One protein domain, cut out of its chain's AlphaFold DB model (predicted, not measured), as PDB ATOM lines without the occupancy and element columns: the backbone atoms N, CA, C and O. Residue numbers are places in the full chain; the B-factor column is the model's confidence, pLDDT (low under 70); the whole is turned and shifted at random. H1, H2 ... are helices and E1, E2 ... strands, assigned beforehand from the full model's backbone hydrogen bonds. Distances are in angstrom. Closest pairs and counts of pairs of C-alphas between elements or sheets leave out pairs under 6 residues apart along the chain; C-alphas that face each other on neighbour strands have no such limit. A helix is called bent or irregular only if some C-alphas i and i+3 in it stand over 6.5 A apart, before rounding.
ATOM      1  N   ASN A  25     -45.379  34.032   1.212       69.00
ATOM      2  CA  ASN A  25     -44.154  34.263   0.459       69.00
ATOM      3  C   ASN A  25     -43.569  32.980  -0.148       69.00
ATOM      4  O   ASN A  25     -42.572  33.064  -0.867       69.00
ATOM      5  N   LEU A  26     -44.172  31.812   0.100       68.62
ATOM      6  CA  LEU A  26     -43.741  30.537  -0.465       68.62
ATOM      7  C   LEU A  26     -44.527  30.194  -1.736       68.62
ATOM      8  O   LEU A  26     -45.740  29.983  -1.715       68.62
ATOM      9  N   VAL A  27     -43.810  30.056  -2.845       74.25
ATOM     10  CA  VAL A  27     -44.343  29.630  -4.139       74.25
ATOM     11  C   VAL A  27     -43.842  28.221  -4.438       74.25
ATOM     12  O   VAL A  27     -42.640  27.976  -4.488       74.25
ATOM     13  N   VAL A  28     -44.764  27.286  -4.659       72.19
ATOM     14  CA  VAL A  28     -44.438  25.914  -5.076       72.19
ATOM     15  C   VAL A  28     -44.688  25.785  -6.572       72.19
ATOM     16  O   VAL A  28     -45.784  26.098  -7.038       72.19
ATOM     17  N   ARG A  29     -43.682  25.321  -7.310       74.12
ATOM     18  CA  ARG A  29     -43.687  25.166  -8.770       74.12
ATOM     19  C   ARG A  29     -43.364  23.736  -9.176       74.12
ATOM     20  O   ARG A  29     -42.780  22.973  -8.402       74.12
ATOM     21  N   GLY A  30     -43.715  23.369 -10.405       73.69
ATOM     22  CA  GLY A  30     -43.253  22.108 -10.980       73.69
ATOM     23  C   GLY A  30     -41.753  22.156 -11.274       73.69
ATOM     24  O   GLY A  30     -41.240  23.188 -11.694       73.69
ATOM     25  N   LEU A  31     -41.041  21.036 -11.120       78.38
ATOM     26  CA  LEU A  31     -39.608  20.963 -11.451       78.38
ATOM     27  C   LEU A  31     -39.316  21.321 -12.914       78.38
ATOM     28  O   LEU A  31     -38.262  21.857 -13.201       78.38
ATOM     29  N   GLY A  32     -40.266  21.114 -13.831       78.06
ATOM     30  CA  GLY A  32     -40.121  21.547 -15.227       78.06
ATOM     31  C   GLY A  32     -40.154  23.060 -15.452       78.06
ATOM     32  O   GLY A  32     -39.815  23.504 -16.540       78.06
ATOM     33  N   GLU A  33     -40.567  23.852 -14.459       78.75
ATOM     34  CA  GLU A  33     -40.464  25.318 -14.504       78.75
ATOM     35  C   GLU A  33     -39.084  25.813 -14.050       78.75
ATOM     36  O   GLU A  33     -38.793  27.008 -14.137       78.75
ATOM     37  N   PHE A  34     -38.237  24.918 -13.537       81.38
ATOM     38  CA  PHE A  34     -36.864  25.248 -13.206       81.38
ATOM     39  C   PHE A  34     -36.081  25.451 -14.509       81.38
ATOM     40  O   PHE A  34     -35.860  24.518 -15.269       81.38
ATOM     41  N   SER A  35     -35.709  26.697 -14.793       68.31
ATOM     42  CA  SER A  35     -35.104  27.101 -16.071       68.31
ATOM     43  C   SER A  35     -33.696  27.681 -15.928       68.31
ATOM     44  O   SER A  35     -33.162  28.272 -16.868       68.31
ATOM     45  N   ARG A  36     -33.077  27.554 -14.749       67.88
ATOM     46  CA  ARG A  36     -31.721  28.064 -14.516       67.88
ATOM     47  C   ARG A  36     -30.685  27.045 -14.981       67.88
ATOM     48  O   ARG A  36     -30.773  25.880 -14.612       67.88
ATOM     49  N   GLY A  37     -29.692  27.511 -15.742       67.50
ATOM     50  CA  GLY A  37     -28.573  26.689 -16.209       67.50
ATOM     51  C   GLY A  37     -27.643  26.206 -15.090       67.50
ATOM     52  O   GLY A  37     -27.893  26.449 -13.908       67.50
ATOM     53  N   ALA A  38     -26.564  25.534 -15.510       76.44
ATOM     54  CA  ALA A  38     -25.493  24.983 -14.682       76.44
ATOM     55  C   ALA A  38     -25.203  25.804 -13.412       76.44
ATOM     56  O   ALA A  38     -25.019  27.022 -13.455       76.44
ATOM     57  N   GLY A  39     -25.143  25.122 -12.273       85.44
ATOM     58  CA  GLY A  39     -24.901  25.740 -10.978       85.44
ATOM     59  C   GLY A  39     -24.479  24.723  -9.931       85.44
ATOM     60  O   GLY A  39     -24.401  23.523 -10.194       85.44
ATOM     61  N   ASP A  40     -24.192  25.205  -8.732       91.25
ATOM     62  CA  ASP A  40     -23.771  24.359  -7.629       91.25
ATOM     63  C   ASP A  40     -24.938  23.980  -6.708       91.25
ATOM     64  O   ASP A  40     -25.845  24.775  -6.456       91.25
ATOM     65  N   TYR A  41     -24.931  22.745  -6.208       91.19
ATOM     66  CA  TYR A  41     -26.012  22.218  -5.374       91.19
ATOM     67  C   TYR A  41     -25.493  21.360  -4.220       91.19
ATOM     68  O   TYR A  41     -24.449  20.720  -4.338       91.19
ATOM     69  N   THR A  42     -26.230  21.322  -3.112       91.81
ATOM     70  CA  THR A  42     -26.107  20.258  -2.106       91.81
ATOM     71  C   THR A  42     -27.088  19.135  -2.430       91.81
ATOM     72  O   THR A  42     -28.116  19.372  -3.067       91.81
ATOM     73  N   LEU A  43     -26.775  17.907  -2.016       91.94
ATOM     74  CA  LEU A  43     -27.572  16.725  -2.334       91.94
ATOM     75  C   LEU A  43     -27.870  15.909  -1.083       91.94
ATOM     76  O   LEU A  43     -26.963  15.585  -0.315       91.94
ATOM     77  N   ARG A  44     -29.131  15.508  -0.936       88.75
ATOM     78  CA  ARG A  44     -29.557  14.458  -0.010       88.75
ATOM     79  C   ARG A  44     -30.403  13.448  -0.752       88.75
ATOM     80  O   ARG A  44     -31.318  13.822  -1.477       88.75
ATOM     81  N   VAL A  45     -30.117  12.168  -0.549       88.06
ATOM     82  CA  VAL A  45     -30.876  11.087  -1.183       88.06
ATOM     83  C   VAL A  45     -31.322  10.089  -0.135       88.06
ATOM     84  O   VAL A  45     -30.495   9.442   0.497       88.06
ATOM     85  N   ASN A  46     -32.630   9.967   0.055       83.44
ATOM     86  CA  ASN A  46     -33.211   9.092   1.063       83.44
ATOM     87  C   ASN A  46     -34.062   8.010   0.398       83.44
ATOM     88  O   ASN A  46     -34.875   8.300  -0.482       83.44
ATOM     89  N   LEU A  47     -33.886   6.775   0.853       83.06
ATOM     90  CA  LEU A  47     -34.634   5.609   0.401       83.06
ATOM     91  C   LEU A  47     -35.576   5.132   1.502       83.06
ATOM     92  O   LEU A  47     -35.158   5.005   2.656       83.06
ATOM     93  N   TYR A  48     -36.814   4.828   1.134       82.94
ATOM     94  CA  TYR A  48     -37.860   4.406   2.053       82.94
ATOM     95  C   TYR A  48     -38.558   3.130   1.577       82.94
ATOM     96  O   TYR A  48     -38.827   2.960   0.386       82.94
ATOM     97  N   ASP A  49     -38.930   2.304   2.546       82.00
ATOM     98  CA  ASP A  49     -39.938   1.256   2.396       82.00
ATOM     99  C   ASP A  49     -41.270   1.772   2.920       82.00
ATOM    100  O   ASP A  49     -41.295   2.616   3.820       82.00
ATOM    101  N   LEU A  50     -42.370   1.205   2.438       72.81
ATOM    102  CA  LEU A  50     -43.662   1.346   3.091       72.81
ATOM    103  C   LEU A  50     -43.980   0.148   3.968       72.81
ATOM    104  O   LEU A  50     -43.893  -0.997   3.527       72.81
ATOM    105  N   ASP A  51     -44.394   0.423   5.203       69.06
ATOM    106  CA  ASP A  51     -45.015  -0.602   6.033       69.06
ATOM    107  C   ASP A  51     -46.423  -0.965   5.517       69.06
ATOM    108  O   ASP A  51     -46.966  -0.358   4.592       69.06
ATOM    109  N   GLU A  52     -47.043  -1.970   6.134       68.38
ATOM    110  CA  GLU A  52     -48.384  -2.451   5.765       68.38
ATOM    111  C   GLU A  52     -49.489  -1.395   5.937       68.38
ATOM    112  O   GLU A  52     -50.588  -1.565   5.416       68.38
ATOM    113  N   LYS A  53     -49.209  -0.306   6.661       66.88
ATOM    114  CA  LYS A  53     -50.117   0.823   6.882       66.88
ATOM    115  C   LYS A  53     -49.815   2.002   5.954       66.88
ATOM    116  O   LYS A  53     -50.519   3.004   6.018       66.88
ATOM    117  N   GLY A  54     -48.797   1.895   5.099       64.31
ATOM    118  CA  GLY A  54     -48.367   2.963   4.203       64.31
ATOM    119  C   GLY A  54     -47.463   4.012   4.851       64.31
ATOM    120  O   GLY A  54     -47.244   5.059   4.245       64.31
ATOM    121  N   ASN A  55     -46.909   3.758   6.041       68.00
ATOM    122  CA  ASN A  55     -45.963   4.683   6.659       68.00
ATOM    123  C   ASN A  55     -44.559   4.493   6.071       68.00
ATOM    124  O   ASN A  55     -44.086   3.353   5.969       68.00
ATOM    125  N   PRO A  56     -43.848   5.586   5.742       70.75
ATOM    126  CA  PRO A  56     -42.476   5.499   5.272       70.75
ATOM    127  C   PRO A  56     -41.525   5.091   6.397       70.75
ATOM    128  O   PRO A  56     -41.376   5.782   7.405       70.75
ATOM    129  N   ARG A  57     -40.787   4.006   6.174       77.81
ATOM    130  CA  ARG A  57     -39.638   3.604   6.980       77.81
ATOM    131  C   ARG A  57     -38.363   3.938   6.223       77.81
ATOM    132  O   ARG A  57     -38.125   3.402   5.145       77.81
ATOM    133  N   LEU A  58     -37.530   4.806   6.794       77.56
ATOM    134  CA  LEU A  58     -36.226   5.139   6.222       77.56
ATOM    135  C   LEU A  58     -35.329   3.894   6.212       77.56
ATOM    136  O   LEU A  58     -35.034   3.332   7.264       77.56
ATOM    137  N   VAL A  59     -34.905   3.490   5.018       83.75
ATOM    138  CA  VAL A  59     -33.996   2.360   4.785       83.75
ATOM    139  C   VAL A  59     -32.559   2.852   4.728       83.75
ATOM    140  O   VAL A  59     -31.674   2.285   5.361       83.75
ATOM    141  N   SER A  60     -32.335   3.928   3.973       83.88
ATOM    142  CA  SER A  60     -31.007   4.470   3.704       83.88
ATOM    143  C   SER A  60     -31.076   5.991   3.667       83.88
ATOM    144  O   SER A  60     -31.841   6.569   2.890       83.88
ATOM    145  N   ALA A  61     -30.298   6.639   4.532       84.75
ATOM    146  CA  ALA A  61     -30.121   8.085   4.548       84.75
ATOM    147  C   ALA A  61     -28.845   8.441   3.783       84.75
ATOM    148  O   ALA A  61     -27.789   7.886   4.080       84.75
ATOM    149  N   ASN A  62     -28.930   9.391   2.852       84.12
ATOM    150  CA  ASN A  62     -27.830   9.745   1.946       84.12
ATOM    151  C   ASN A  62     -27.233   8.512   1.249       84.12
ATOM    152  O   ASN A  62     -26.027   8.275   1.309       84.12
ATOM    153  N   ASP A  63     -28.097   7.718   0.610       87.19
ATOM    154  CA  ASP A  63     -27.711   6.470  -0.051       87.19
ATOM    155  C   ASP A  63     -26.530   6.712  -1.013       87.19
ATOM    156  O   ASP A  63     -26.678   7.483  -1.968       87.19
ATOM    157  N   PRO A  64     -25.349   6.103  -0.794       87.88
ATOM    158  CA  PRO A  64     -24.137   6.460  -1.529       87.88
ATOM    159  C   PRO A  64     -24.209   6.060  -3.005       87.88
ATOM    160  O   PRO A  64     -23.663   6.758  -3.862       87.88
ATOM    161  N   SER A  65     -24.910   4.968  -3.320       88.19
ATOM    162  CA  SER A  65     -25.072   4.510  -4.698       88.19
ATOM    163  C   SER A  65     -25.980   5.462  -5.475       88.19
ATOM    164  O   SER A  65     -25.601   5.906  -6.560       88.19
ATOM    165  N   LEU A  66     -27.126   5.855  -4.904       88.88
ATOM    166  CA  LEU A  66     -28.009   6.843  -5.540       88.88
ATOM    167  C   LEU A  66     -27.377   8.235  -5.573       88.88
ATOM    168  O   LEU A  66     -27.527   8.955  -6.554       88.88
ATOM    169  N   THR A  67     -26.626   8.609  -4.539       91.50
ATOM    170  CA  THR A  67     -25.904   9.888  -4.493       91.50
ATOM    171  C   THR A  67     -24.883   9.962  -5.622       91.50
ATOM    172  O   THR A  67     -24.870  10.933  -6.378       91.50
ATOM    173  N   GLY A  68     -24.057   8.924  -5.793       90.19
ATOM    174  CA  GLY A  68     -23.090   8.864  -6.887       90.19
ATOM    175  C   GLY A  68     -23.766   8.872  -8.259       90.19
ATOM    176  O   GLY A  68     -23.250   9.474  -9.198       90.19
ATOM    177  N   PHE A  69     -24.935   8.244  -8.366       89.31
ATOM    178  CA  PHE A  69     -25.742   8.232  -9.577       89.31
ATOM    179  C   PHE A  69     -26.289   9.617  -9.946       89.31
ATOM    180  O   PHE A  69     -25.947  10.125 -11.010       89.31
ATOM    181  N   VAL A  70     -27.032  10.269  -9.043       91.88
ATOM    182  CA  VAL A  70     -27.549  11.640  -9.230       91.88
ATOM    183  C   VAL A  70     -26.414  12.607  -9.550       91.88
ATOM    184  O   VAL A  70     -26.527  13.412 -10.471       91.88
ATOM    185  N   THR A  71     -25.292  12.483  -8.833       93.62
ATOM    186  CA  THR A  71     -24.121  13.340  -9.038       93.62
ATOM    187  C   THR A  71     -23.581  13.232 -10.459       93.62
ATOM    188  O   THR A  71     -23.320  14.256 -11.087       93.62
ATOM    189  N   ARG A  72     -23.447  12.012 -10.997       93.00
ATOM    190  CA  ARG A  72     -22.998  11.807 -12.381       93.00
ATOM    191  C   ARG A  72     -23.999  12.362 -13.390       93.00
ATOM    192  O   ARG A  72     -23.576  13.052 -14.311       93.00
ATOM    193  N   THR A  73     -25.294  12.112 -13.201       91.25
ATOM    194  CA  THR A  73     -26.352  12.597 -14.106       91.25
ATOM    195  C   THR A  73     -26.412  14.122 -14.155       91.25
ATOM    196  O   THR A  73     -26.539  14.701 -15.225       91.25
ATOM    197  N   LEU A  74     -26.272  14.801 -13.016       91.12
ATOM    198  CA  LEU A  74     -26.280  16.264 -12.972       91.12
ATOM    199  C   LEU A  74     -24.954  16.881 -13.445       91.12
ATOM    200  O   LEU A  74     -24.959  17.955 -14.050       91.12
ATOM    201  N   ALA A  75     -23.824  16.195 -13.250       92.00
ATOM    202  CA  ALA A  75     -22.528  16.649 -13.751       92.00
ATOM    203  C   ALA A  75     -22.479  16.727 -15.287       92.00
ATOM    204  O   ALA A  75     -21.883  17.660 -15.823       92.00
ATOM    205  N   THR A  76     -23.146  15.817 -16.011       90.69
ATOM    206  CA  THR A  76     -23.230  15.892 -17.487       90.69
ATOM    207  C   THR A  76     -24.021  17.108 -17.979       90.69
ATOM    208  O   THR A  76     -23.845  17.529 -19.120       90.69
ATOM    209  N   ARG A  77     -24.845  17.710 -17.112       88.06
ATOM    210  CA  ARG A  77     -25.603  18.949 -17.355       88.06
ATOM    211  C   ARG A  77     -24.883  20.204 -16.841       88.06
ATOM    212  O   ARG A  77     -25.424  21.304 -16.898       88.06
ATOM    213  N   GLY A  78     -23.651  20.055 -16.351       90.12
ATOM    214  CA  GLY A  78     -22.824  21.155 -15.852       90.12
ATOM    215  C   GLY A  78     -23.100  21.556 -14.402       90.12
ATOM    216  O   GLY A  78     -22.548  22.555 -13.942       90.12
ATOM    217  N   TYR A  79     -23.915  20.803 -13.660       92.00
ATOM    218  CA  TYR A  79     -24.121  21.066 -12.238       92.00
ATOM    219  C   TYR A  79     -22.994  20.475 -11.391       92.00
ATOM    220  O   TYR A  79     -22.504  19.374 -11.645       92.00
ATOM    221  N   VAL A  80     -22.616  21.188 -10.332       93.94
ATOM    222  CA  VAL A  80     -21.484  20.820  -9.474       93.94
ATOM    223  C   VAL A  80     -21.967  20.532  -8.057       93.94
ATOM    224  O   VAL A  80     -22.543  21.396  -7.398       93.94
ATOM    225  N   LEU A  81     -21.702  19.320  -7.564       93.75
ATOM    226  CA  LEU A  81     -21.990  18.972  -6.176       93.75
ATOM    227  C   LEU A  81     -21.076  19.765  -5.228       93.75
ATOM    228  O   LEU A  81     -19.850  19.702  -5.325       93.75
ATOM    229  N   ARG A  82     -21.677  20.461  -4.265       93.00
ATOM    230  CA  ARG A  82     -21.007  21.084  -3.120       93.00
ATOM    231  C   ARG A  82     -21.181  20.197  -1.899       93.00
ATOM    232  O   ARG A  82     -22.285  20.026  -1.391       93.00
ATOM    233  N   THR A  83     -20.072  19.678  -1.391       86.75
ATOM    234  CA  THR A  83     -20.041  18.882  -0.153       86.75
ATOM    235  C   THR A  83     -19.843  19.737   1.102       86.75
ATOM    236  O   THR A  83     -19.950  19.230   2.214       86.75
ATOM    237  N   SER A  84     -19.538  21.028   0.943       79.75
ATOM    238  CA  SER A  84     -19.323  21.973   2.040       79.75
ATOM    239  C   SER A  84     -19.601  23.411   1.606       79.75
ATOM    240  O   SER A  84     -19.295  23.782   0.469       79.75
ATOM    241  N   GLY A  85     -20.080  24.235   2.541       75.94
ATOM    242  CA  GLY A  85     -20.394  25.645   2.303       75.94
ATOM    243  C   GLY A  85     -21.754  25.861   1.623       75.94
ATOM    244  O   GLY A  85     -22.465  24.895   1.342       75.94
ATOM    245  N   PRO A  86     -22.143  27.127   1.390       79.94
ATOM    246  CA  PRO A  86     -23.397  27.439   0.720       79.94
ATOM    247  C   PRO A  86     -23.312  27.054  -0.762       79.94
ATOM    248  O   PRO A  86     -22.357  27.416  -1.450       79.94
ATOM    249  N   ALA A  87     -24.317  26.330  -1.241       86.81
ATOM    250  CA  ALA A  87     -24.548  26.092  -2.661       86.81
ATOM    251  C   ALA A  87     -25.660  27.015  -3.169       86.81
ATOM    252  O   ALA A  87     -26.399  27.577  -2.364       86.81
ATOM    253  N   SER A  88     -25.826  27.143  -4.484       87.38
ATOM    254  CA  SER A  88     -26.952  27.889  -5.060       87.38
ATOM    255  C   SER A  88     -28.296  27.189  -4.843       87.38
ATOM    256  O   SER A  88     -29.328  27.862  -4.784       87.38
ATOM    257  N   TYR A  89     -28.294  25.859  -4.712       86.75
ATOM    258  CA  TYR A  89     -29.497  25.041  -4.550       86.75
ATOM    259  C   TYR A  89     -29.295  23.919  -3.527       86.75
ATOM    260  O   TYR A  89     -28.200  23.383  -3.374       86.75
ATOM    261  N   ASN A  90     -30.379  23.513  -2.878       88.00
ATOM    262  CA  ASN A  90     -30.480  22.267  -2.132       88.00
ATOM    263  C   ASN A  90     -31.373  21.314  -2.927       88.00
ATOM    264  O   ASN A  90     -32.489  21.688  -3.295       88.00
ATOM    265  N   LEU A  91     -30.867  20.116  -3.214       89.62
ATOM    266  CA  LEU A  91     -31.585  19.066  -3.924       89.62
ATOM    267  C   LEU A  91     -31.839  17.891  -2.977       89.62
ATOM    268  O   LEU A  91     -30.915  17.170  -2.600       89.62
ATOM    269  N   ASP A  92     -33.102  17.687  -2.628       86.69
ATOM    270  CA  ASP A  92     -33.554  16.573  -1.807       86.69
ATOM    271  C   ASP A  92     -34.289  15.556  -2.687       86.69
ATOM    272  O   ASP A  92     -35.279  15.867  -3.351       86.69
ATOM    273  N   VAL A  93     -33.798  14.320  -2.702       87.81
ATOM    274  CA  VAL A  93     -34.376  13.207  -3.455       87.81
ATOM    275  C   VAL A  93     -34.900  12.166  -2.475       87.81
ATOM    276  O   VAL A  93     -34.173  11.679  -1.609       87.81
ATOM    277  N   HIS A  94     -36.165  11.797  -2.631       83.62
ATOM    278  CA  HIS A  94     -36.832  10.777  -1.833       83.62
ATOM    279  C   HIS A  94     -37.362   9.688  -2.762       83.62
ATOM    280  O   HIS A  94     -38.133   9.966  -3.682       83.62
ATOM    281  N   LEU A  95     -36.937   8.450  -2.524       84.44
ATOM    282  CA  LEU A  95     -37.328   7.286  -3.310       84.44
ATOM    283  C   LEU A  95     -38.033   6.290  -2.406       84.44
ATOM    284  O   LEU A  95     -37.560   6.018  -1.304       84.44
ATOM    285  N   LEU A  96     -39.165   5.768  -2.858       82.88
ATOM    286  CA  LEU A  96     -40.062   4.990  -2.015       82.88
ATOM    287  C   LEU A  96     -40.538   3.757  -2.768       82.88
ATOM    288  O   LEU A  96     -40.926   3.881  -3.923       82.88
ATOM    289  N   CYS A  97     -40.547   2.595  -2.124       83.69
ATOM    290  CA  CYS A  97     -41.136   1.367  -2.663       83.69
ATOM    291  C   CYS A  97     -42.205   0.856  -1.703       83.69
ATOM    292  O   CYS A  97     -42.045   0.923  -0.484       83.69
ATOM    293  N   GLY A  98     -43.307   0.354  -2.248       80.75
ATOM    294  CA  GLY A  98     -44.370  -0.190  -1.422       80.75
ATOM    295  C   GLY A  98     -45.475  -0.856  -2.217       80.75
ATOM    296  O   GLY A  98     -45.570  -0.708  -3.440       80.75
ATOM    297  N   ASN A  99     -46.345  -1.574  -1.506       76.19
ATOM    298  CA  ASN A  99     -47.589  -2.066  -2.081       76.19
ATOM    299  C   ASN A  99     -48.608  -0.924  -2.123       76.19
ATOM    300  O   ASN A  99     -49.320  -0.683  -1.152       76.19
ATOM    301  N   MET A 100     -48.708  -0.253  -3.268       68.81
ATOM    302  CA  MET A 100     -49.569   0.926  -3.439       68.81
ATOM    303  C   MET A 100     -51.076   0.621  -3.390       68.81
ATOM    304  O   MET A 100     -51.875   1.550  -3.358       68.81
ATOM    305  N   ARG A 101     -51.488  -0.657  -3.402       63.94
ATOM    306  CA  ARG A 101     -52.898  -1.053  -3.230       63.94
ATOM    307  C   ARG A 101     -53.268  -1.328  -1.773       63.94
ATOM    308  O   ARG A 101     -54.436  -1.200  -1.428       63.94
ATOM    309  N   ALA A 102     -52.296  -1.745  -0.958       61.25
ATOM    310  CA  ALA A 102     -52.492  -2.036   0.464       61.25
ATOM    311  C   ALA A 102     -52.128  -0.849   1.361       61.25
ATOM    312  O   ALA A 102     -52.788  -0.625   2.371       61.25
ATOM    313  N   ALA A 103     -51.110  -0.077   0.980       56.53
ATOM    314  CA  ALA A 103     -50.813   1.188   1.619       56.53
ATOM    315  C   ALA A 103     -51.992   2.137   1.367       56.53
ATOM    316  O   ALA A 103     -52.223   2.556   0.231       56.53
ATOM    317  N   ASP A 104     -52.747   2.476   2.415       48.97
ATOM    318  CA  ASP A 104     -53.633   3.632   2.369       48.97
ATOM    319  C   ASP A 104     -52.746   4.867   2.179       48.97
ATOM    320  O   ASP A 104     -52.133   5.394   3.110       48.97
ATOM    321  N   MET A 105     -52.635   5.320   0.932       47.25
ATOM    322  CA  MET A 105     -51.829   6.485   0.569       47.25
ATOM    323  C   MET A 105     -52.406   7.798   1.133       47.25
ATOM    324  O   MET A 105     -51.853   8.868   0.869       47.25
ATOM    325  N   GLY A 106     -53.446   7.734   1.978       39.19
ATOM    326  CA  GLY A 106     -53.773   8.781   2.943       39.19
ATOM    327  C   GLY A 106     -52.582   9.224   3.809       39.19
ATOM    328  O   GLY A 106     -52.596  10.352   4.295       39.19
ATOM    329  N   PHE A 107     -51.517   8.417   3.927       34.84
ATOM    330  CA  PHE A 107     -50.387   8.634   4.846       34.84
ATOM    331  C   PHE A 107     -49.038   9.065   4.233       34.84
ATOM    332  O   PHE A 107     -48.043   9.131   4.945       34.84
ATOM    333  N   PHE A 108     -48.988   9.511   2.970       37.94
ATOM    334  CA  PHE A 108     -47.936  10.470   2.549       37.94
ATOM    335  C   PHE A 108     -48.365  11.931   2.680       37.94
ATOM    336  O   PHE A 108     -47.703  12.834   2.172       37.94
ATOM    337  N   SER A 109     -49.480  12.169   3.369       37.69
ATOM    338  CA  SER A 109     -49.900  13.500   3.797       37.69
ATOM    339  C   SER A 109     -49.180  13.980   5.068       37.69
ATOM    340  O   SER A 109     -49.342  15.136   5.460       37.69
ATOM    341  N   GLU A 110     -48.338  13.153   5.697       34.66
ATOM    342  CA  GLU A 110     -47.645  13.523   6.931       34.66
ATOM    343  C   GLU A 110     -46.218  14.033   6.682       34.66
ATOM    344  O   GLU A 110     -45.268  13.279   6.498       34.66
ATOM    345  N   LYS A 111     -46.109  15.370   6.721       37.75
ATOM    346  CA  LYS A 111     -44.938  16.182   7.096       37.75
ATOM    347  C   LYS A 111     -43.572  15.662   6.635       37.75
ATOM    348  O   LYS A 111     -42.861  14.991   7.385       37.75
ATOM    349  N   LEU A 112     -43.080  16.170   5.506       37.31
ATOM    350  CA  LEU A 112     -41.629  16.264   5.356       37.31
ATOM    351  C   LEU A 112     -41.125  17.379   6.271       37.31
ATOM    352  O   LEU A 112     -41.289  18.567   5.988       37.31
ATOM    353  N   ARG A 113     -40.500  16.990   7.382       38.75
ATOM    354  CA  ARG A 113     -39.664  17.904   8.161       38.75
ATOM    355  C   ARG A 113     -38.427  18.216   7.329       38.75
ATOM    356  O   ARG A 113     -37.487  17.423   7.305       38.75
ATOM    357  N   VAL A 114     -38.434  19.355   6.642       37.94
ATOM    358  CA  VAL A 114     -37.205  19.898   6.062       37.94
ATOM    359  C   VAL A 114     -36.271  20.207   7.237       37.94
ATOM    360  O   VAL A 114     -36.668  20.926   8.156       37.94
ATOM    361  N   PRO A 115     -35.070  19.615   7.275       37.47
ATOM    362  CA  PRO A 115     -34.151  19.813   8.379       37.47
ATOM    363  C   PRO A 115     -33.741  21.279   8.439       37.47
ATOM    364  O   PRO A 115     -33.471  21.898   7.415       37.47
ATOM    365  N   GLU A 116     -33.672  21.814   9.651       41.03
ATOM    366  CA  GLU A 116     -33.368  23.218   9.955       41.03
ATOM    367  C   GLU A 116     -32.105  23.725   9.236       41.03
ATOM    368  O   GLU A 116     -32.041  24.859   8.770       41.03
ATOM    369  N   SER A 117     -31.139  22.828   9.012       39.62
ATOM    370  CA  SER A 117     -29.917  23.084   8.247       39.62
ATOM    371  C   SER A 117     -30.145  23.513   6.790       39.62
ATOM    372  O   SER A 117     -29.268  24.142   6.207       39.62
ATOM    373  N   ALA A 118     -31.286  23.167   6.187       36.59
ATOM    374  CA  ALA A 118     -31.650  23.544   4.821       36.59
ATOM    375  C   ALA A 118     -32.376  24.904   4.739       36.59
ATOM    376  O   ALA A 118     -32.552  25.418   3.636       36.59
ATOM    377  N   LEU A 119     -32.775  25.498   5.876       39.88
ATOM    378  CA  LEU A 119     -33.535  26.758   5.950       39.88
ATOM    379  C   LEU A 119     -32.659  28.004   6.191       39.88
ATOM    380  O   LEU A 119     -33.148  29.130   6.104       39.88
ATOM    381  N   GLY A 120     -31.356  27.827   6.430       37.56
ATOM    382  CA  GLY A 120     -30.435  28.934   6.697       37.56
ATOM    383  C   GLY A 120     -30.690  29.636   8.040       37.56
ATOM    384  O   GLY A 120     -31.570  29.269   8.809       37.56
ATOM    385  N   ALA A 121     -29.877  30.651   8.348       32.47
ATOM    386  CA  ALA A 121     -29.746  31.260   9.680       32.47
ATOM    387  C   ALA A 121     -30.933  32.131  10.161       32.47
ATOM    388  O   ALA A 121     -30.753  32.969  11.044       32.47
ATOM    389  N   VAL A 122     -32.136  31.982   9.597       32.88
ATOM    390  CA  VAL A 122     -33.285  32.840   9.923       32.88
ATOM    391  C   VAL A 122     -34.458  31.992  10.407       32.88
ATOM    392  O   VAL A 122     -35.269  31.529   9.615       32.88
ATOM    393  N   GLY A 123     -34.552  31.849  11.731       33.56
ATOM    394  CA  GLY A 123     -35.770  31.432  12.428       33.56
ATOM    395  C   GLY A 123     -35.936  29.923  12.579       33.56
ATOM    396  O   GLY A 123     -36.372  29.235  11.663       33.56
ATOM    397  N   ALA A 124     -35.663  29.446  13.793       31.42
ATOM    398  CA  ALA A 124     -35.982  28.118  14.306       31.42
ATOM    399  C   ALA A 124     -37.502  27.931  14.498       31.42
ATOM    400  O   ALA A 124     -37.981  27.660  15.599       31.42
ATOM    401  N   GLU A 125     -38.280  28.113  13.435       33.56
ATOM    402  CA  GLU A 125     -39.682  27.716  13.413       33.56
ATOM    403  C   GLU A 125     -39.812  26.481  12.531       33.56
ATOM    404  O   GLU A 125     -39.445  26.474  11.355       33.56
ATOM    405  N   HIS A 126     -40.303  25.405  13.140       37.56
ATOM    406  CA  HIS A 126     -40.622  24.149  12.485       37.56
ATOM    407  C   HIS A 126     -41.616  24.399  11.344       37.56
ATOM    408  O   HIS A 126     -42.829  24.391  11.540       37.56
ATOM    409  N   MET A 127     -41.105  24.634  10.138       34.56
ATOM    410  CA  MET A 127     -41.921  24.707   8.933       34.56
ATOM    411  C   MET A 127     -42.334  23.282   8.574       34.56
ATOM    412  O   MET A 127     -41.624  22.545   7.890       34.56
ATOM    413  N   ASP A 128     -43.488  22.880   9.093       35.16
ATOM    414  CA  ASP A 128     -44.194  21.693   8.646       35.16
ATOM    415  C   ASP A 128     -44.675  21.940   7.208       35.16
ATOM    416  O   ASP A 128     -45.683  22.608   6.971       35.16
ATOM    417  N   TYR A 129     -43.935  21.441   6.216       37.69
ATOM    418  CA  TYR A 129     -44.375  21.517   4.827       37.69
ATOM    419  C   TYR A 129     -45.520  20.524   4.607       37.69
ATOM    420  O   TYR A 129     -45.320  19.309   4.582       37.69
ATOM    421  N   PHE A 130     -46.731  21.049   4.419       34.62
ATOM    422  CA  PHE A 130     -47.872  20.288   3.915       34.62
ATOM    423  C   PHE A 130     -47.748  20.189   2.394       34.62
ATOM    424  O   PHE A 130     -48.069  21.142   1.680       34.62
ATOM    425  N   TYR A 131     -47.295  19.055   1.866       36.03
ATOM    426  CA  TYR A 131     -47.498  18.755   0.454       36.03
ATOM    427  C   TYR A 131     -48.382  17.522   0.297       36.03
ATOM    428  O   TYR A 131     -48.080  16.431   0.759       36.03
ATOM    429  N   TRP A 132     -49.471  17.706  -0.438       42.19
ATOM    430  CA  TRP A 132     -50.151  16.649  -1.165       42.19
ATOM    431  C   TRP A 132     -50.274  17.135  -2.608       42.19
ATOM    432  O   TRP A 132     -50.572  18.307  -2.847       42.19
ATOM    433  N   LEU A 133     -49.982  16.263  -3.576       33.59
ATOM    434  CA  LEU A 133     -50.515  16.467  -4.919       33.59
ATOM    435  C   LEU A 133     -51.885  15.813  -4.913       33.59
ATOM    436  O   LEU A 133     -51.945  14.611  -4.664       33.59
ATOM    437  N   PRO A 134     -52.951  16.532  -5.270       27.42
ATOM    438  CA  PRO A 134     -54.021  15.851  -5.953       27.42
ATOM    439  C   PRO A 134     -53.447  15.184  -7.205       27.42
ATOM    440  O   PRO A 134     -52.550  15.747  -7.838       27.42
ATOM    441  N   ASP A 135     -54.048  14.077  -7.633       30.64
ATOM    442  CA  ASP A 135     -54.163  13.742  -9.055       30.64
ATOM    443  C   ASP A 135     -54.901  14.889  -9.788       30.64
ATOM    444  O   ASP A 135     -56.023  14.766 -10.267       30.64
ATOM    445  N   PRO A 179     -48.499  -9.440  -1.447       55.16
ATOM    446  CA  PRO A 179     -48.731  -8.263  -2.264       55.16
ATOM    447  C   PRO A 179     -48.772  -8.703  -3.720       55.16
ATOM    448  O   PRO A 179     -47.801  -9.256  -4.222       55.16
ATOM    449  N   ASP A 180     -49.891  -8.434  -4.385       64.12
ATOM    450  CA  ASP A 180     -50.055  -8.672  -5.823       64.12
ATOM    451  C   ASP A 180     -49.379  -7.574  -6.669       64.12
ATOM    452  O   ASP A 180     -49.404  -7.626  -7.897       64.12
ATOM    453  N   TYR A 181     -48.819  -6.540  -6.026       74.19
ATOM    454  CA  TYR A 181     -48.356  -5.325  -6.687       74.19
ATOM    455  C   TYR A 181     -47.344  -4.559  -5.819       74.19
ATOM    456  O   TYR A 181     -47.687  -4.131  -4.716       74.19
ATOM    457  N   CYS A 182     -46.121  -4.349  -6.312       82.00
ATOM    458  CA  CYS A 182     -45.162  -3.396  -5.739       82.00
ATOM    459  C   CYS A 182     -44.927  -2.265  -6.740       82.00
ATOM    460  O   CYS A 182     -44.884  -2.515  -7.940       82.00
ATOM    461  N   GLN A 183     -44.739  -1.035  -6.271       81.56
ATOM    462  CA  GLN A 183     -44.417   0.094  -7.144       81.56
ATOM    463  C   GLN A 183     -43.505   1.094  -6.437       81.56
ATOM    464  O   GLN A 183     -43.620   1.323  -5.230       81.56
ATOM    465  N   GLY A 184     -42.609   1.694  -7.215       80.88
ATOM    466  CA  GLY A 184     -41.720   2.762  -6.802       80.88
ATOM    467  C   GLY A 184     -42.309   4.156  -7.042       80.88
ATOM    468  O   GLY A 184     -43.054   4.398  -7.995       80.88
ATOM    469  N   ARG A 185     -41.946   5.114  -6.192       81.38
ATOM    470  CA  ARG A 185     -42.232   6.545  -6.351       81.38
ATOM    471  C   ARG A 185     -40.955   7.348  -6.152       81.38
ATOM    472  O   ARG A 185     -40.163   7.053  -5.261       81.38
ATOM    473  N   VAL A 186     -40.790   8.384  -6.966       81.94
ATOM    474  CA  VAL A 186     -39.670   9.325  -6.889       81.94
ATOM    475  C   VAL A 186     -40.222  10.720  -6.633       81.94
ATOM    476  O   VAL A 186     -41.126  11.179  -7.334       81.94
ATOM    477  N   LEU A 187     -39.655  11.398  -5.641       81.88
ATOM    478  CA  LEU A 187     -39.896  12.798  -5.328       81.88
ATOM    479  C   LEU A 187     -38.557  13.531  -5.332       81.88
ATOM    480  O   LEU A 187     -37.644  13.168  -4.596       81.88
ATOM    481  N   VAL A 188     -38.464  14.580  -6.137       83.25
ATOM    482  CA  VAL A 188     -37.323  15.493  -6.171       83.25
ATOM    483  C   VAL A 188     -37.809  16.864  -5.732       83.25
ATOM    484  O   VAL A 188     -38.776  17.390  -6.286       83.25
ATOM    485  N   VAL A 189     -37.144  17.439  -4.737       82.56
ATOM    486  CA  VAL A 189     -37.406  18.781  -4.226       82.56
ATOM    487  C   VAL A 189     -36.149  19.610  -4.426       82.56
ATOM    488  O   VAL A 189     -35.083  19.267  -3.925       82.56
ATOM    489  N   LEU A 190     -36.275  20.705  -5.167       85.00
ATOM    490  CA  LEU A 190     -35.211  21.677  -5.361       85.00
ATOM    491  C   LEU A 190     -35.592  22.984  -4.670       85.00
ATOM    492  O   LEU A 190     -36.629  23.582  -4.962       85.00
ATOM    493  N   THR A 191     -34.715  23.434  -3.779       84.81
ATOM    494  CA  THR A 191     -34.868  24.678  -3.022       84.81
ATOM    495  C   THR A 191     -33.685  25.596  -3.333       84.81
ATOM    496  O   THR A 191     -32.553  25.253  -2.995       84.81
ATOM    497  N   PRO A 192     -33.883  26.756  -3.980       83.81
ATOM    498  CA  PRO A 192     -32.845  27.766  -4.136       83.81
ATOM    499  C   PRO A 192     -32.372  28.275  -2.772       83.81
ATOM    500  O   PRO A 192     -33.182  28.564  -1.896       83.81
ATOM    501  N   ALA A 193     -31.061  28.425  -2.601       74.31
ATOM    502  CA  ALA A 193     -30.465  28.884  -1.348       74.31
ATOM    503  C   ALA A 193     -30.585  30.404  -1.131       74.31
ATOM    504  O   ALA A 193     -30.374  30.899  -0.025       74.31
ATOM    505  N   ALA A 194     -30.896  31.166  -2.185       67.50
ATOM    506  CA  ALA A 194     -31.054  32.610  -2.090       67.50
ATOM    507  C   ALA A 194     -32.402  32.973  -1.446       67.50
ATOM    508  O   ALA A 194     -33.467  32.717  -2.011       67.50
ATOM    509  N   ASN A 195     -32.341  33.647  -0.297       56.69
ATOM    510  CA  ASN A 195     -33.501  34.213   0.387       56.69
ATOM    511  C   ASN A 195     -33.991  35.468  -0.350       56.69
ATOM    512  O   ASN A 195     -33.634  36.595  -0.009       56.69
ATOM    513  N   GLY A 196     -34.778  35.272  -1.406       60.53
ATOM    514  CA  GLY A 196     -35.556  36.345  -2.018       60.53
ATOM    515  C   GLY A 196     -36.802  36.691  -1.188       60.53
ATOM    516  O   GLY A 196     -37.216  35.902  -0.339       60.53
ATOM    517  N   PRO A 197     -37.469  37.830  -1.465       57.59
ATOM    518  CA  PRO A 197     -38.756  38.170  -0.842       57.59
ATOM    519  C   PRO A 197     -39.866  37.156  -1.174       57.59
ATOM    520  O   PRO A 197     -40.878  37.107  -0.485       57.59
ATOM    521  N   LYS A 198     -39.670  36.339  -2.218       62.81
ATOM    522  CA  LYS A 198     -40.453  35.138  -2.511       62.81
ATOM    523  C   LYS A 198     -39.528  33.930  -2.483       62.81
ATOM    524  O   LYS A 198     -38.516  33.920  -3.186       62.81
ATOM    525  N   ARG A 199     -39.887  32.928  -1.689       73.12
ATOM    526  CA  ARG A 199     -39.224  31.626  -1.640       73.12
ATOM    527  C   ARG A 199     -39.870  30.736  -2.686       73.12
ATOM    528  O   ARG A 199     -41.085  30.571  -2.671       73.12
ATOM    529  N   GLU A 200     -39.085  30.186  -3.598       78.94
ATOM    530  CA  GLU A 200     -39.592  29.266  -4.617       78.94
ATOM    531  C   GLU A 200     -39.103  27.854  -4.302       78.94
ATOM    532  O   GLU A 200     -37.928  27.666  -4.025       78.94
ATOM    533  N   ILE A 201     -39.988  26.860  -4.331       78.00
ATOM    534  CA  ILE A 201     -39.621  25.442  -4.234       78.00
ATOM    535  C   ILE A 201     -40.115  24.749  -5.493       78.00
ATOM    536  O   ILE A 201     -41.273  24.905  -5.883       78.00
ATOM    537  N   TYR A 202     -39.247  23.959  -6.110       79.62
ATOM    538  CA  TYR A 202     -39.543  23.216  -7.324       79.62
ATOM    539  C   TYR A 202     -39.681  21.737  -6.996       79.62
ATOM    540  O   TYR A 202     -38.818  21.161  -6.336       79.62
ATOM    541  N   ILE A 203     -40.771  21.116  -7.446       76.44
ATOM    542  CA  ILE A 203     -41.082  19.728  -7.104       76.44
ATOM    543  C   ILE A 203     -41.296  18.896  -8.364       76.44
ATOM    544  O   ILE A 203     -42.142  19.208  -9.205       76.44
ATOM    545  N   GLY A 204     -40.533  17.812  -8.483       70.56
ATOM    546  CA  GLY A 204     -40.641  16.806  -9.532       70.56
ATOM    547  C   GLY A 204     -41.122  15.493  -8.937       70.56
ATOM    548  O   GLY A 204     -40.709  15.125  -7.837       70.56
ATOM    549  N   ARG A 205     -42.033  14.806  -9.629       78.44
ATOM    550  CA  ARG A 205     -42.591  13.530  -9.166       78.44
ATOM    551  C   ARG A 205     -42.730  12.561 -10.316       78.44
ATOM    552  O   ARG A 205     -43.088  12.971 -11.417       78.44
ATOM    553  N   SER A 206     -42.445  11.299 -10.040       76.62
ATOM    554  CA  SER A 206     -42.628  10.213 -10.993       76.62
ATOM    555  C   SER A 206     -43.044   8.942 -10.265       76.62
ATOM    556  O   SER A 206     -42.797   8.768  -9.066       76.62
ATOM    557  N   ALA A 207     -43.713   8.075 -11.007       75.12
ATOM    558  CA  ALA A 207     -44.018   6.718 -10.611       75.12
ATOM    559  C   ALA A 207     -43.180   5.787 -11.468       75.12
ATOM    560  O   ALA A 207     -42.980   6.059 -12.649       75.12
ATOM    561  N   THR A 208     -42.725   4.691 -10.885       76.44
ATOM    562  CA  THR A 208     -42.197   3.600 -11.689       76.44
ATOM    563  C   THR A 208     -43.352   2.779 -12.247       76.44
ATOM    564  O   THR A 208     -44.467   2.799 -11.707       76.44
ATOM    565  N   ASP A 209     -43.054   1.974 -13.257       74.00
ATOM    566  CA  ASP A 209     -43.873   0.806 -13.555       74.00
ATOM    567  C   ASP A 209     -43.872  -0.184 -12.378       74.00
ATOM    568  O   ASP A 209     -43.119  -0.056 -11.398       74.00
ATOM    569  N   ASP A 210     -44.745  -1.176 -12.482       76.50
ATOM    570  CA  ASP A 210     -44.883  -2.246 -11.506       76.50
ATOM    571  C   ASP A 210     -43.542  -2.957 -11.304       76.50
ATOM    572  O   ASP A 210     -42.886  -3.420 -12.239       76.50
ATOM    573  N   CYS A 211     -43.138  -3.058 -10.048       81.38
ATOM    574  CA  CYS A 211     -41.964  -3.801  -9.632       81.38
ATOM    575  C   CYS A 211     -42.362  -5.237  -9.278       81.38
ATOM    576  O   CYS A 211     -43.542  -5.558  -9.101       81.38
ATOM    577  N   LYS A 212     -41.368  -6.117  -9.126       81.88
ATOM    578  CA  LYS A 212     -41.617  -7.512  -8.746       81.88
ATOM    579  C   LYS A 212     -42.430  -7.575  -7.448       81.88
ATOM    580  O   LYS A 212     -42.003  -7.083  -6.413       81.88
ATOM    581  N   ALA A 213     -43.584  -8.225  -7.493       81.31
ATOM    582  CA  ALA A 213     -44.463  -8.339  -6.342       81.31
ATOM    583  C   ALA A 213     -43.867  -9.309  -5.296       81.31
ATOM    584  O   ALA A 213     -43.722 -10.503  -5.562       81.31
ATOM    585  N   VAL A 214     -43.469  -8.798  -4.124       80.94
ATOM    586  CA  VAL A 214     -42.954  -9.600  -2.997       80.94
ATOM    587  C   VAL A 214     -43.439  -9.034  -1.661       80.94
ATOM    588  O   VAL A 214     -43.606  -7.814  -1.569       80.94
ATOM    589  N   PRO A 215     -43.640  -9.868  -0.618       77.69
ATOM    590  CA  PRO A 215     -44.080  -9.420   0.707       77.69
ATOM    591  C   PRO A 215     -43.324  -8.188   1.198       77.69
ATOM    592  O   PRO A 215     -42.107  -8.116   1.044       77.69
ATOM    593  N   SER A 216     -44.042  -7.225   1.786       73.31
ATOM    594  CA  SER A 216     -43.530  -5.931   2.280       73.31
ATOM    595  C   SER A 216     -42.923  -4.970   1.244       73.31
ATOM    596  O   SER A 216     -42.631  -3.842   1.614       73.31
ATOM    597  N   CYS A 217     -42.776  -5.363  -0.031       80.44
ATOM    598  CA  CYS A 217     -42.218  -4.523  -1.103       80.44
ATOM    599  C   CYS A 217     -40.974  -3.710  -0.670       80.44
ATOM    600  O   CYS A 217     -41.004  -2.479  -0.737       80.44
ATOM    601  N   PRO A 218     -39.893  -4.368  -0.209       86.06
ATOM    602  CA  PRO A 218     -38.686  -3.670   0.217       86.06
ATOM    603  C   PRO A 218     -38.077  -2.870  -0.940       86.06
ATOM    604  O   PRO A 218     -38.166  -3.266  -2.100       86.06
ATOM    605  N   ALA A 219     -37.406  -1.769  -0.630       82.06
ATOM    606  CA  ALA A 219     -36.925  -0.777  -1.582       82.06
ATOM    607  C   ALA A 219     -35.982  -1.346  -2.635       82.06
ATOM    608  O   ALA A 219     -36.026  -0.915  -3.788       82.06
ATOM    609  N   ASP A 220     -35.203  -2.361  -2.270       86.06
ATOM    610  CA  ASP A 220     -34.310  -3.070  -3.186       86.06
ATOM    611  C   ASP A 220     -35.056  -3.700  -4.373       86.06
ATOM    612  O   ASP A 220     -34.511  -3.809  -5.468       86.06
ATOM    613  N   VAL A 221     -36.332  -4.055  -4.196       87.81
ATOM    614  CA  VAL A 221     -37.181  -4.635  -5.246       87.81
ATOM    615  C   VAL A 221     -37.539  -3.615  -6.315       87.81
ATOM    616  O   VAL A 221     -37.578  -3.955  -7.496       87.81
ATOM    617  N   CYS A 222     -37.795  -2.372  -5.909       85.94
ATOM    618  CA  CYS A 222     -38.073  -1.283  -6.837       85.94
ATOM    619  C   CYS A 222     -36.799  -0.557  -7.292       85.94
ATOM    620  O   CYS A 222     -36.897   0.383  -8.075       85.94
ATOM    621  N   ARG A 223     -35.611  -0.938  -6.801       88.62
ATOM    622  CA  ARG A 223     -34.391  -0.122  -6.893       88.62
ATOM    623  C   ARG A 223     -34.049   0.312  -8.312       88.62
ATOM    624  O   ARG A 223     -33.914   1.504  -8.560       88.62
ATOM    625  N   SER A 224     -33.953  -0.634  -9.241       86.81
ATOM    626  CA  SER A 224     -33.604  -0.322 -10.632       86.81
ATOM    627  C   SER A 224     -34.662   0.550 -11.312       86.81
ATOM    628  O   SER A 224     -34.320   1.475 -12.041       86.81
ATOM    629  N   ALA A 225     -35.945   0.307 -11.031       84.94
ATOM    630  CA  ALA A 225     -37.037   1.101 -11.589       84.94
ATOM    631  C   ALA A 225     -37.051   2.530 -11.015       84.94
ATOM    632  O   ALA A 225     -37.277   3.499 -11.736       84.94
ATOM    633  N   LEU A 226     -36.751   2.672  -9.720       86.94
ATOM    634  CA  LEU A 226     -36.595   3.954  -9.033       86.94
ATOM    635  C   LEU A 226     -35.416   4.756  -9.591       86.94
ATOM    636  O   LEU A 226     -35.545   5.959  -9.811       86.94
ATOM    637  N   GLU A 227     -34.284   4.097  -9.839       89.56
ATOM    638  CA  GLU A 227     -33.111   4.706 -10.472       89.56
ATOM    639  C   GLU A 227     -33.440   5.206 -11.882       89.56
ATOM    640  O   GLU A 227     -33.146   6.357 -12.200       89.56
ATOM    641  N   GLN A 228     -34.114   4.394 -12.698       86.25
ATOM    642  CA  GLN A 228     -34.523   4.792 -14.044       86.25
ATOM    643  C   GLN A 228     -35.485   5.991 -14.025       86.25
ATOM    644  O   GLN A 228     -35.229   6.994 -14.689       86.25
ATOM    645  N   ALA A 229     -36.542   5.937 -13.210       84.56
ATOM    646  CA  ALA A 229     -37.501   7.036 -13.091       84.56
ATOM    647  C   ALA A 229     -36.845   8.334 -12.585       84.56
ATOM    648  O   ALA A 229     -37.256   9.436 -12.960       84.56
ATOM    649  N   LEU A 230     -35.819   8.221 -11.736       87.44
ATOM    650  CA  LEU A 230     -35.027   9.361 -11.288       87.44
ATOM    651  C   LEU A 230     -34.182   9.949 -12.425       87.44
ATOM    652  O   LEU A 230     -34.145  11.169 -12.552       87.44
ATOM    653  N   VAL A 231     -33.547   9.129 -13.270       86.56
ATOM    654  CA  VAL A 231     -32.811   9.627 -14.453       86.56
ATOM    655  C   VAL A 231     -33.730  10.378 -15.376       86.56
ATOM    656  O   VAL A 231     -33.443  11.525 -15.682       86.56
ATOM    657  N   GLU A 232     -34.838   9.764 -15.779       84.69
ATOM    658  CA  GLU A 232     -35.781  10.381 -16.709       84.69
ATOM    659  C   GLU A 232     -36.266  11.730 -16.163       84.69
ATOM    660  O   GLU A 232     -36.334  12.728 -16.884       84.69
ATOM    661  N   MET A 233     -36.524  11.804 -14.853       84.56
ATOM    662  CA  MET A 233     -36.883  13.060 -14.207       84.56
ATOM    663  C   MET A 233     -35.749  14.088 -14.237       84.56
ATOM    664  O   MET A 233     -36.017  15.254 -14.503       84.56
ATOM    665  N   LEU A 234     -34.507  13.702 -13.952       87.38
ATOM    666  CA  LEU A 234     -33.387  14.642 -13.963       87.38
ATOM    667  C   LEU A 234     -33.035  15.078 -15.394       87.38
ATOM    668  O   LEU A 234     -32.835  16.261 -15.637       87.38
ATOM    669  N   GLU A 235     -33.037  14.167 -16.365       83.69
ATOM    670  CA  GLU A 235     -32.666  14.433 -17.757       83.69
ATOM    671  C   GLU A 235     -33.662  15.311 -18.513       83.69
ATOM    672  O   GLU A 235     -33.261  16.073 -19.400       83.69
ATOM    673  N   HIS A 236     -34.954  15.200 -18.199       79.38
ATOM    674  CA  HIS A 236     -35.991  16.007 -18.839       79.38
ATOM    675  C   HIS A 236     -36.203  17.370 -18.180       79.38
ATOM    676  O   HIS A 236     -36.919  18.204 -18.737       79.38
ATOM    677  N   ARG A 237     -35.660  17.587 -16.978       78.44
ATOM    678  CA  ARG A 237     -35.969  18.768 -16.160       78.44
ATOM    679  C   ARG A 237     -34.754  19.649 -15.849       78.44
ATOM    680  O   ARG A 237     -34.971  20.759 -15.375       78.44
TER     681      ARG A 237
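AT A GLANCE: This is residues 25 to 135 and 179 to 237 of the 238 residues of an uncharacterized protein of Desulfovibrionaceae bacterium CG1_02_65_16 (UniProt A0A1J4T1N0). One twisted sheet of six strands has helices H1 and H3 side by side over one face, while residues 109 to 135, with no named element, loop over the opposite face. The printed part has 170 residues, ordered E1 E2 E3 H1 E4 H2 E5 E6 H3. The sheet, E1 E6 E5 E4 E2 E3, is mixed, as is the class, helices and strands. The whole is compact, with a radius of gyration of the C-alphas of 16.1 A and spans of 47 by 36 by 28 A.

HOW THE PARTS SIT: Look first at inner strands E4, residues 89 to 98, and E5, residues 182 to 192, antiparallel, with N 94 and O 187 2.8 A apart, within hydrogen-bond range. E6, residues 199 to 211, forms a hairpin with E5 (N 204 to O 188, 2.8 A). Edge strand E1, residues 26 to 30, is parallel to E6 (N 29 to O 201, 2.8 A). E2, residues 40 to 50, is parallel to E4 (N 93 to O 44, 2.8 A), and edge strand E3, residues 56 to 61, forms a hairpin with E2 (N 49 to O 57, 2.9 A). H1, residues 64 to 75, and H3, residues 219 to 237, are on the same face, making two layers, sheet and helices. H3 touches H1 with residues 227 to 235 alone, at a shallow tilt of 14 degrees, the same way; the closest C-alphas, Thr 73 and Val 231, are 7.1 A apart. H2, residues 105 to 108, is not on the sheet. Every O i to N i+4 pair is within range in H1, 13 of 15 in H3; H2 is too short for one.

IN THESE COORDINATES: Find C-alpha 26 at (-43.741, 30.537, -0.465), where E1 begins. E6 spans 36.4 A, E5 33.5 A and E2 32.3 A. H3 runs 24.4 A to C-alpha 237 at (-35.969, 18.768, -16.160); it is irregular, with C-alphas 221 and 224 7.8 A apart.

THE WHOLE: Residues 136 to 178 are not printed; C-alphas 135 and 179 are 23.7 A apart across this cut. The link from H1 to E4 is long. Look for pLDDT under 70 at residues 100 to 135, among others.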